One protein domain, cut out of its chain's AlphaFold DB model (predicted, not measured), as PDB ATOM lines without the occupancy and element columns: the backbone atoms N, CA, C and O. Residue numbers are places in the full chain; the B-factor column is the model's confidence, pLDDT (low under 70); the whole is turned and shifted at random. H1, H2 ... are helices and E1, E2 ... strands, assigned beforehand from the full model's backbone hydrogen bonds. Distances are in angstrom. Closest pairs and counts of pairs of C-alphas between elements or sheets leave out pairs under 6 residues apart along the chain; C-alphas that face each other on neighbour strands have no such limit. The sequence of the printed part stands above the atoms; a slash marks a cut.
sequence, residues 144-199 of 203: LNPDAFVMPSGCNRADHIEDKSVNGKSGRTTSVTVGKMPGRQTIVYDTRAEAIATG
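AT A GLANCE: This is residues 144 to 199 of the 203 residues of an uncharacterized protein of Rhodospira trueperi (UniProt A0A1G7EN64). What would one see first? A small sheet of three antiparallel strands, E1, E2 and E3, makes the body, with the short helix H1 beyond one end of it, straight after E3. A long stretch with no named element, residues 144 to 163, comes before E1: its part round residue 155 loops out beyond the opposite end of the sheet, where E1 begins, while residues 144 to 148 lie level with the length of the strands. What is it built of? The printed part has 56 residues with three named strands and one named helix, in the order E1 E2 E3 H1; the strands form a meander, each the antiparallel neighbour of the one before, and the sheet's order is E1 E2 E3. How is it classed and how large is it? The class is mixed, helices and strands, with 25 of the 56 residues in named elements, under half; the whole is only just loose, close to compact, with a radius of gyration of the C-alphas of 12.5 A and spans of 38 by 25 by 16 A.

IN THESE COORDINATES: Where are the strands? E1 is residues 164 to 169, 17.1 A from first to last C-alpha, and begins at C-alpha 164 at (271.801, 291.608, 313.990). E2, residues 172 to 178, is the longest strand by residues and measures 17.9 A; E3 is residues 186 to 189, 10.0 A long. Where is the helix? H1 is residues 191 to 198, 10.4 A long, and ends at C-alpha 198 at (252.455, 283.799, 304.320).

HOW THE PARTS SIT: How do the strands pair? E2 is the inner strand, and E1 and E3 are edge strands. E1 and E2 are a hairpin, antiparallel at 161 degrees, with N 174 and O 167 2.8 A apart and N 165 and O 177 3.0 A apart, both within hydrogen-bond range. E2 and E3 are a hairpin too, antiparallel at 169 degrees, with N 176 and O 188 2.8 A apart, within hydrogen-bond range. Where does the helix stand? H1 is only just on the sheet, with 5 pairs of C-alphas within 10 A, and only grazes it with its residues 191 to 194. E2 and H1 are near each other. Is its backbone complete? In H1 every O i to N i+4 pair is within hydrogen-bond range.

THE WHOLE: How far does it reach? The two C-alphas farthest apart are those of Ser 153 and Gly 199, at 38.7 A. How are the elements linked? The links E1 to E2 and E3 to H1 are tight, and E2 to E3 is short; the printed part has no cut. Where is the model's confidence low? Residues 152 to 171 have a pLDDT under 70, and the mean of the printed part is 74.1.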
ATOM      1  N   LEU A 144     270.167 292.796 299.026       86.69
ATOM      2  CA  LEU A 144     270.354 293.087 300.437       86.69
ATOM      3  C   LEU A 144     271.736 292.593 300.874       86.69
ATOM      4  O   LEU A 144     271.961 291.391 300.972       86.69
ATOM      5  N   ASN A 145     272.659 293.524 301.116       88.06
ATOM      6  CA  ASN A 145     273.997 293.227 301.618       88.06
ATOM      7  C   ASN A 145     274.073 293.550 303.122       88.06
ATOM      8  O   ASN A 145     274.059 294.732 303.477       88.06
ATOM      9  N   PRO A 146     274.186 292.547 304.013       82.69
ATOM     10  CA  PRO A 146     274.352 292.777 305.443       82.69
ATOM     11  C   PRO A 146     275.544 293.673 305.786       82.69
ATOM     12  O   PRO A 146     275.472 294.402 306.774       82.69
ATOM     13  N   ASP A 147     276.631 293.629 305.021       85.25
ATOM     14  CA  ASP A 147     277.866 294.357 305.340       85.25
ATOM     15  C   ASP A 147     277.766 295.855 305.031       85.25
ATOM     16  O   ASP A 147     278.580 296.645 305.499       85.25
ATOM     17  N   ALA A 148     276.724 296.268 304.303       87.75
ATOM     18  CA  ALA A 148     276.438 297.672 304.021       87.75
ATOM     19  C   ALA A 148     275.722 298.402 305.181       87.75
ATOM     20  O   ALA A 148     275.473 299.603 305.091       87.75
ATOM     21  N   PHE A 149     275.371 297.703 306.268       83.88
ATOM     22  CA  PHE A 149     274.697 298.296 307.425       83.88
ATOM     23  C   PHE A 149     275.710 298.885 308.412       83.88
ATOM     24  O   PHE A 149     276.491 298.155 309.023       83.88
ATOM     25  N   VAL A 150     275.648 300.202 308.621       82.00
ATOM     26  CA  VAL A 150     276.470 300.922 309.605       82.00
ATOM     27  C   VAL A 150     275.641 301.196 310.859       82.00
ATOM     28  O   VAL A 150     274.560 301.777 310.779       82.00
ATOM     29  N   MET A 151     276.149 300.786 312.023       71.50
ATOM     30  CA  MET A 151     275.489 300.957 313.324       71.50
ATOM     31  C   MET A 151     276.343 301.861 314.231       71.50
ATOM     32  O   MET A 151     277.570 301.730 314.203       71.50
ATOM     33  N   PRO A 152     275.747 302.771 315.028       64.44
ATOM     34  CA  PRO A 152     276.492 303.595 315.984       64.44
ATOM     35  C   PRO A 152     277.287 302.736 316.975       64.44
ATOM     36  O   PRO A 152     276.799 301.701 317.416       64.44
ATOM     37  N   SER A 153     278.476 303.189 317.381       56.41
ATOM     38  CA  SER A 153     279.411 302.443 318.247       56.41
ATOM     39  C   SER A 153     278.863 302.067 319.634       56.41
ATOM     40  O   SER A 153     279.396 301.161 320.264       56.41
ATOM     41  N   GLY A 154     277.806 302.739 320.106       53.94
ATOM     42  CA  GLY A 154     277.093 302.414 321.351       53.94
ATOM     43  C   GLY A 154     275.969 301.376 321.204       53.94
ATOM     44  O   GLY A 154     275.422 300.933 322.210       53.94
ATOM     45  N   CYS A 155     275.613 300.973 319.979       49.59
ATOM     46  CA  CYS A 155     274.901 299.718 319.751       49.59
ATOM     47  C   CYS A 155     275.959 298.625 319.824       49.59
ATOM     48  O   CYS A 155     276.854 298.619 318.984       49.59
ATOM     49  N   ASN A 156     275.897 297.756 320.837       40.00
ATOM     50  CA  ASN A 156     276.888 296.706 321.061       40.00
ATOM     51  C   ASN A 156     277.183 295.942 319.764       40.00
ATOM     52  O   ASN A 156     276.469 295.021 319.375       40.00
ATOM     53  N   ARG A 157     278.296 296.294 319.122       39.97
ATOM     54  CA  ARG A 157     278.995 295.420 318.197       39.97
ATOM     55  C   ARG A 157     279.835 294.493 319.064       39.97
ATOM     56  O   ARG A 157     281.051 294.615 319.127       39.97
ATOM     57  N   ALA A 158     279.163 293.623 319.811       32.66
ATOM     58  CA  ALA A 158     279.825 292.406 320.225       32.66
ATOM     59  C   ALA A 158     280.026 291.608 318.938       32.66
ATOM     60  O   ALA A 158     279.087 291.446 318.160       32.66
ATOM     61  N   ASP A 159     281.218 291.070 318.720       35.12
ATOM     62  CA  ASP A 159     281.492 290.083 317.670       35.12
ATOM     63  C   ASP A 159     280.725 288.748 317.891       35.12
ATOM     64  O   ASP A 159     281.030 287.716 317.298       35.12
ATOM     65  N   HIS A 160     279.666 288.789 318.708       33.59
ATOM     66  CA  HIS A 160     278.561 287.853 318.762       33.59
ATOM     67  C   HIS A 160     277.309 288.484 318.139       33.59
ATOM     68  O   HIS A 160     276.773 289.491 318.597       33.59
ATOM     69  N   ILE A 161     276.850 287.834 317.072       44.12
ATOM     70  CA  ILE A 161     275.610 288.048 316.328       44.12
ATOM     71  C   ILE A 161     274.405 287.878 317.279       44.12
ATOM     72  O   ILE A 161     273.757 286.839 317.284       44.12
ATOM     73  N   GLU A 162     274.115 288.867 318.125       46.19
ATOM     74  CA  GLU A 162     272.899 288.880 318.958       46.19
ATOM     75  C   GLU A 162     271.934 290.006 318.563       46.19
ATOM     76  O   GLU A 162     270.722 289.801 318.569       46.19
ATOM     77  N   ASP A 163     272.445 291.165 318.132       52.91
ATOM     78  CA  ASP A 163     271.615 292.333 317.788       52.91
ATOM     79  C   ASP A 163     271.456 292.553 316.267       52.91
ATOM     80  O   ASP A 163     270.814 293.515 315.837       52.91
ATOM     81  N   LYS A 164     272.008 291.650 315.443       58.88
ATOM     82  CA  LYS A 164     271.801 291.608 313.990       58.88
ATOM     83  C   LYS A 164     271.379 290.209 313.563       58.88
ATOM     84  O   LYS A 164     272.159 289.273 313.681       58.88
ATOM     85  N   SER A 165     270.170 290.067 313.032       63.16
ATOM     86  CA  SER A 165     269.693 288.798 312.472       63.16
ATOM     87  C   SER A 165     269.675 288.886 310.952       63.16
ATOM     88  O   SER A 165     269.144 289.843 310.385       63.16
ATOM     89  N   VAL A 166     270.280 287.898 310.296       68.25
ATOM     90  CA  VAL A 166     270.305 287.769 308.840       68.25
ATOM     91  C   VAL A 166     269.580 286.483 308.484       68.25
ATOM     92  O   VAL A 166     270.005 285.407 308.897       68.25
ATOM     93  N   ASN A 167     268.511 286.586 307.697       68.06
ATOM     94  CA  ASN A 167     267.854 285.414 307.126       68.06
ATOM     95  C   ASN A 167     268.115 285.368 305.629       68.06
ATOM     96  O   ASN A 167     268.244 286.406 304.972       68.06
ATOM     97  N   GLY A 168     268.178 284.160 305.085       61.69
ATOM     98  CA  GLY A 168     268.366 283.959 303.662       61.69
ATOM     99  C   GLY A 168     267.736 282.672 303.163       61.69
ATOM    100  O   GLY A 168     267.477 281.741 303.924       61.69
ATOM    101  N   LYS A 169     267.499 282.626 301.854       63.97
ATOM    102  CA  LYS A 169     267.007 281.446 301.139       63.97
ATOM    103  C   LYS A 169     267.822 281.272 299.866       63.97
ATOM    104  O   LYS A 169     268.043 282.239 299.139       63.97
ATOM    105  N   SER A 170     268.280 280.047 299.616       68.38
ATOM    106  CA  SER A 170     269.083 279.691 298.435       68.38
ATOM    107  C   SER A 170     270.329 280.575 298.243       68.38
ATOM    108  O   SER A 170     270.620 281.004 297.133       68.38
ATOM    109  N   GLY A 171     271.038 280.894 299.332       69.75
ATOM    110  CA  GLY A 171     272.269 281.702 299.304       69.75
ATOM    111  C   GLY A 171     272.068 283.221 299.216       69.75
ATOM    112  O   GLY A 171     273.046 283.958 299.284       69.75
ATOM    113  N   ARG A 172     270.824 283.712 299.109       77.75
ATOM    114  CA  ARG A 172     270.498 285.148 299.093       77.75
ATOM    115  C   ARG A 172     270.011 285.610 300.463       77.75
ATOM    116  O   ARG A 172     269.108 284.992 301.021       77.75
ATOM    117  N   THR A 173     270.528 286.734 300.956       82.44
ATOM    118  CA  THR A 173     269.962 287.435 302.117       82.44
ATOM    119  C   THR A 173     268.592 288.024 301.776       82.44
ATOM    120  O   THR A 173     268.454 288.787 300.822       82.44
ATOM    121  N   THR A 174     267.575 287.681 302.564       83.62
ATOM    122  CA  THR A 174     266.182 288.120 302.382       83.62
ATOM    123  C   THR A 174     265.693 289.049 303.483       83.62
ATOM    124  O   THR A 174     264.701 289.741 303.278       83.62
ATOM    125  N   SER A 175     266.371 289.086 304.633       87.25
ATOM    126  CA  SER A 175     266.118 290.082 305.673       87.25
ATOM    127  C   SER A 175     267.381 290.409 306.460       87.25
ATOM    128  O   SER A 175     268.200 289.526 306.723       87.25
ATOM    129  N   VAL A 176     267.489 291.657 306.899       87.69
ATOM    130  CA  VAL A 176     268.453 292.117 307.897       87.69
ATOM    131  C   VAL A 176     267.682 292.881 308.962       87.69
ATOM    132  O   VAL A 176     267.037 293.887 308.671       87.69
ATOM    133  N   THR A 177     267.762 292.395 310.193       88.12
ATOM    134  CA  THR A 177     267.196 293.041 311.378       88.12
ATOM    135  C   THR A 177     268.324 293.622 312.210       88.12
ATOM    136  O   THR A 177     269.313 292.931 312.435       88.12
ATOM    137  N   VAL A 178     268.164 294.853 312.686       85.81
ATOM    138  CA  VAL A 178     269.080 295.550 313.592       85.81
ATOM    139  C   VAL A 178     268.326 295.949 314.857       85.81
ATOM    140  O   VAL A 178     267.269 296.577 314.781       85.81
ATOM    141  N   GLY A 179     268.879 295.608 316.019       82.56
ATOM    142  CA  GLY A 179     268.258 295.822 317.325       82.56
ATOM    143  C   GLY A 179     267.256 294.729 317.710       82.56
ATOM    144  O   GLY A 179     266.925 293.832 316.925       82.56
ATOM    145  N   LYS A 180     266.751 294.803 318.945       82.31
ATOM    146  CA  LYS A 180     265.844 293.808 319.535       82.31
ATOM    147  C   LYS A 180     264.729 294.447 320.356       82.31
ATOM    148  O   LYS A 180     264.833 295.591 320.790       82.31
ATOM    149  N   MET A 181     263.673 293.669 320.576       79.75
ATOM    150  CA  MET A 181     262.553 294.036 321.440       79.75
ATOM    151  C   MET A 181     262.767 293.501 322.871       79.75
ATOM    152  O   MET A 181     263.263 292.383 323.013       79.75
ATOM    153  N   PRO A 182     262.350 294.233 323.927       81.19
ATOM    154  CA  PRO A 182     261.806 295.593 323.895       81.19
ATOM    155  C   PRO A 182     262.898 296.634 323.602       81.19
ATOM    156  O   PRO A 182     264.033 296.494 324.050       81.19
ATOM    157  N   GLY A 183     262.548 297.688 322.864       84.56
ATOM    158  CA  GLY A 183     263.491 298.725 322.452       84.56
ATOM    159  C   GLY A 183     263.215 299.207 321.034       84.56
ATOM    160  O   GLY A 183     262.081 299.160 320.564       84.56
ATOM    161  N   ARG A 184     264.262 299.687 320.357       86.88
ATOM    162  CA  ARG A 184     264.194 300.090 318.950       86.88
ATOM    163  C   ARG A 184     264.741 298.970 318.077       86.88
ATOM    164  O   ARG A 184     265.861 298.513 318.290       86.88
ATOM    165  N   GLN A 185     263.962 298.586 317.076       88.62
ATOM    166  CA  GLN A 185     264.344 297.610 316.067       88.62
ATOM    167  C   GLN A 185     264.087 298.190 314.673       88.62
ATOM    168  O   GLN A 185     263.157 298.968 314.470       88.62
ATOM    169  N   THR A 186     264.926 297.827 313.710       90.31
ATOM    170  CA  THR A 186     264.762 298.168 312.295       90.31
ATOM    171  C   THR A 186     264.959 296.912 311.469       90.31
ATOM    172  O   THR A 186     265.891 296.152 311.720       90.31
ATOM    173  N   ILE A 187     264.085 296.686 310.493       91.25
ATOM    174  CA  ILE A 187     264.136 295.514 309.622       91.25
ATOM    175  C   ILE A 187     264.071 295.989 308.177       91.25
ATOM    176  O   ILE A 187     263.210 296.790 307.824       91.25
ATOM    177  N   VAL A 188     264.973 295.476 307.347       92.50
ATOM    178  CA  VAL A 188     264.889 295.575 305.887       92.50
ATOM    179  C   VAL A 188     264.719 294.165 305.357       92.50
ATOM    180  O   VAL A 188     265.537 293.296 305.662       92.50
ATOM    181  N   TYR A 189     263.661 293.915 304.593       91.31
ATOM    182  CA  TYR A 189     263.346 292.581 304.098       91.31
ATOM    183  C   TYR A 189     262.576 292.621 302.774       91.31
ATOM    184  O   TYR A 189     262.110 293.669 302.334       91.31
ATOM    185  N   ASP A 190     262.486 291.464 302.121       90.44
ATOM    186  CA  ASP A 190     261.723 291.265 300.887       90.44
ATOM    187  C   ASP A 190     260.226 291.064 301.209       90.44
ATOM    188  O   ASP A 190     259.763 289.931 301.376       90.44
ATOM    189  N   THR A 191     259.475 292.169 301.315       89.38
ATOM    190  CA  THR A 191     258.042 292.168 301.681       89.38
ATOM    191  C   THR A 191     257.199 291.306 300.747       89.38
ATOM    192  O   THR A 191     256.334 290.561 301.200       89.38
ATOM    193  N   ARG A 192     257.496 291.325 299.441       88.38
ATOM    194  CA  ARG A 192     256.778 290.516 298.446       88.38
ATOM    195  C   ARG A 192     256.991 289.026 298.688       88.38
ATOM    196  O   ARG A 192     256.038 288.249 298.629       88.38
ATOM    197  N   ALA A 193     258.235 288.608 298.924       86.69
ATOM    198  CA  ALA A 193     258.522 287.210 299.215       86.69
ATOM    199  C   ALA A 193     257.824 286.751 300.505       86.69
ATOM    200  O   ALA A 193     257.307 285.634 300.543       86.69
ATOM    201  N   GLU A 194     257.761 287.608 301.530       87.06
ATOM    202  CA  GLU A 194     257.021 287.316 302.760       87.06
ATOM    203  C   GLU A 194     255.512 287.203 302.512       87.06
ATOM    204  O   GLU A 194     254.901 286.223 302.942       87.06
ATOM    205  N   ALA A 195     254.908 288.163 301.805       87.31
ATOM    206  CA  ALA A 195     253.476 288.173 301.516       87.31
ATOM    207  C   ALA A 195     253.043 286.899 300.773       87.31
ATOM    208  O   ALA A 195     252.082 286.243 301.177       87.31
ATOM    209  N   ILE A 196     253.821 286.477 299.767       86.81
ATOM    210  CA  ILE A 196     253.597 285.221 299.033       86.81
ATOM    211  C   ILE A 196     253.738 284.007 299.958       86.81
ATOM    212  O   ILE A 196     252.892 283.117 299.934       86.81
ATOM    213  N   ALA A 197     254.795 283.952 300.774       85.56
ATOM    214  CA  ALA A 197     255.053 282.811 301.651       85.56
ATOM    215  C   ALA A 197     253.995 282.652 302.754       85.56
ATOM    216  O   ALA A 197     253.700 281.534 303.171       85.56
ATOM    217  N   THR A 198     253.438 283.765 303.229       83.44
ATOM    218  CA  THR A 198     252.455 283.799 304.320       83.44
ATOM    219  C   THR A 198     251.009 283.839 303.828       83.44
ATOM    220  O   THR A 198     250.093 283.743 304.643       83.44
ATOM    221  N   GLY A 199     250.788 283.969 302.516       82.44
ATOM    222  CA  GLY A 199     249.454 284.090 301.929       82.44
ATOM    223  C   GLY A 199     248.705 285.338 302.403       82.44
ATOM    224  O   GLY A 199     247.476 285.321 302.491       82.44
TER     225      GLY A 199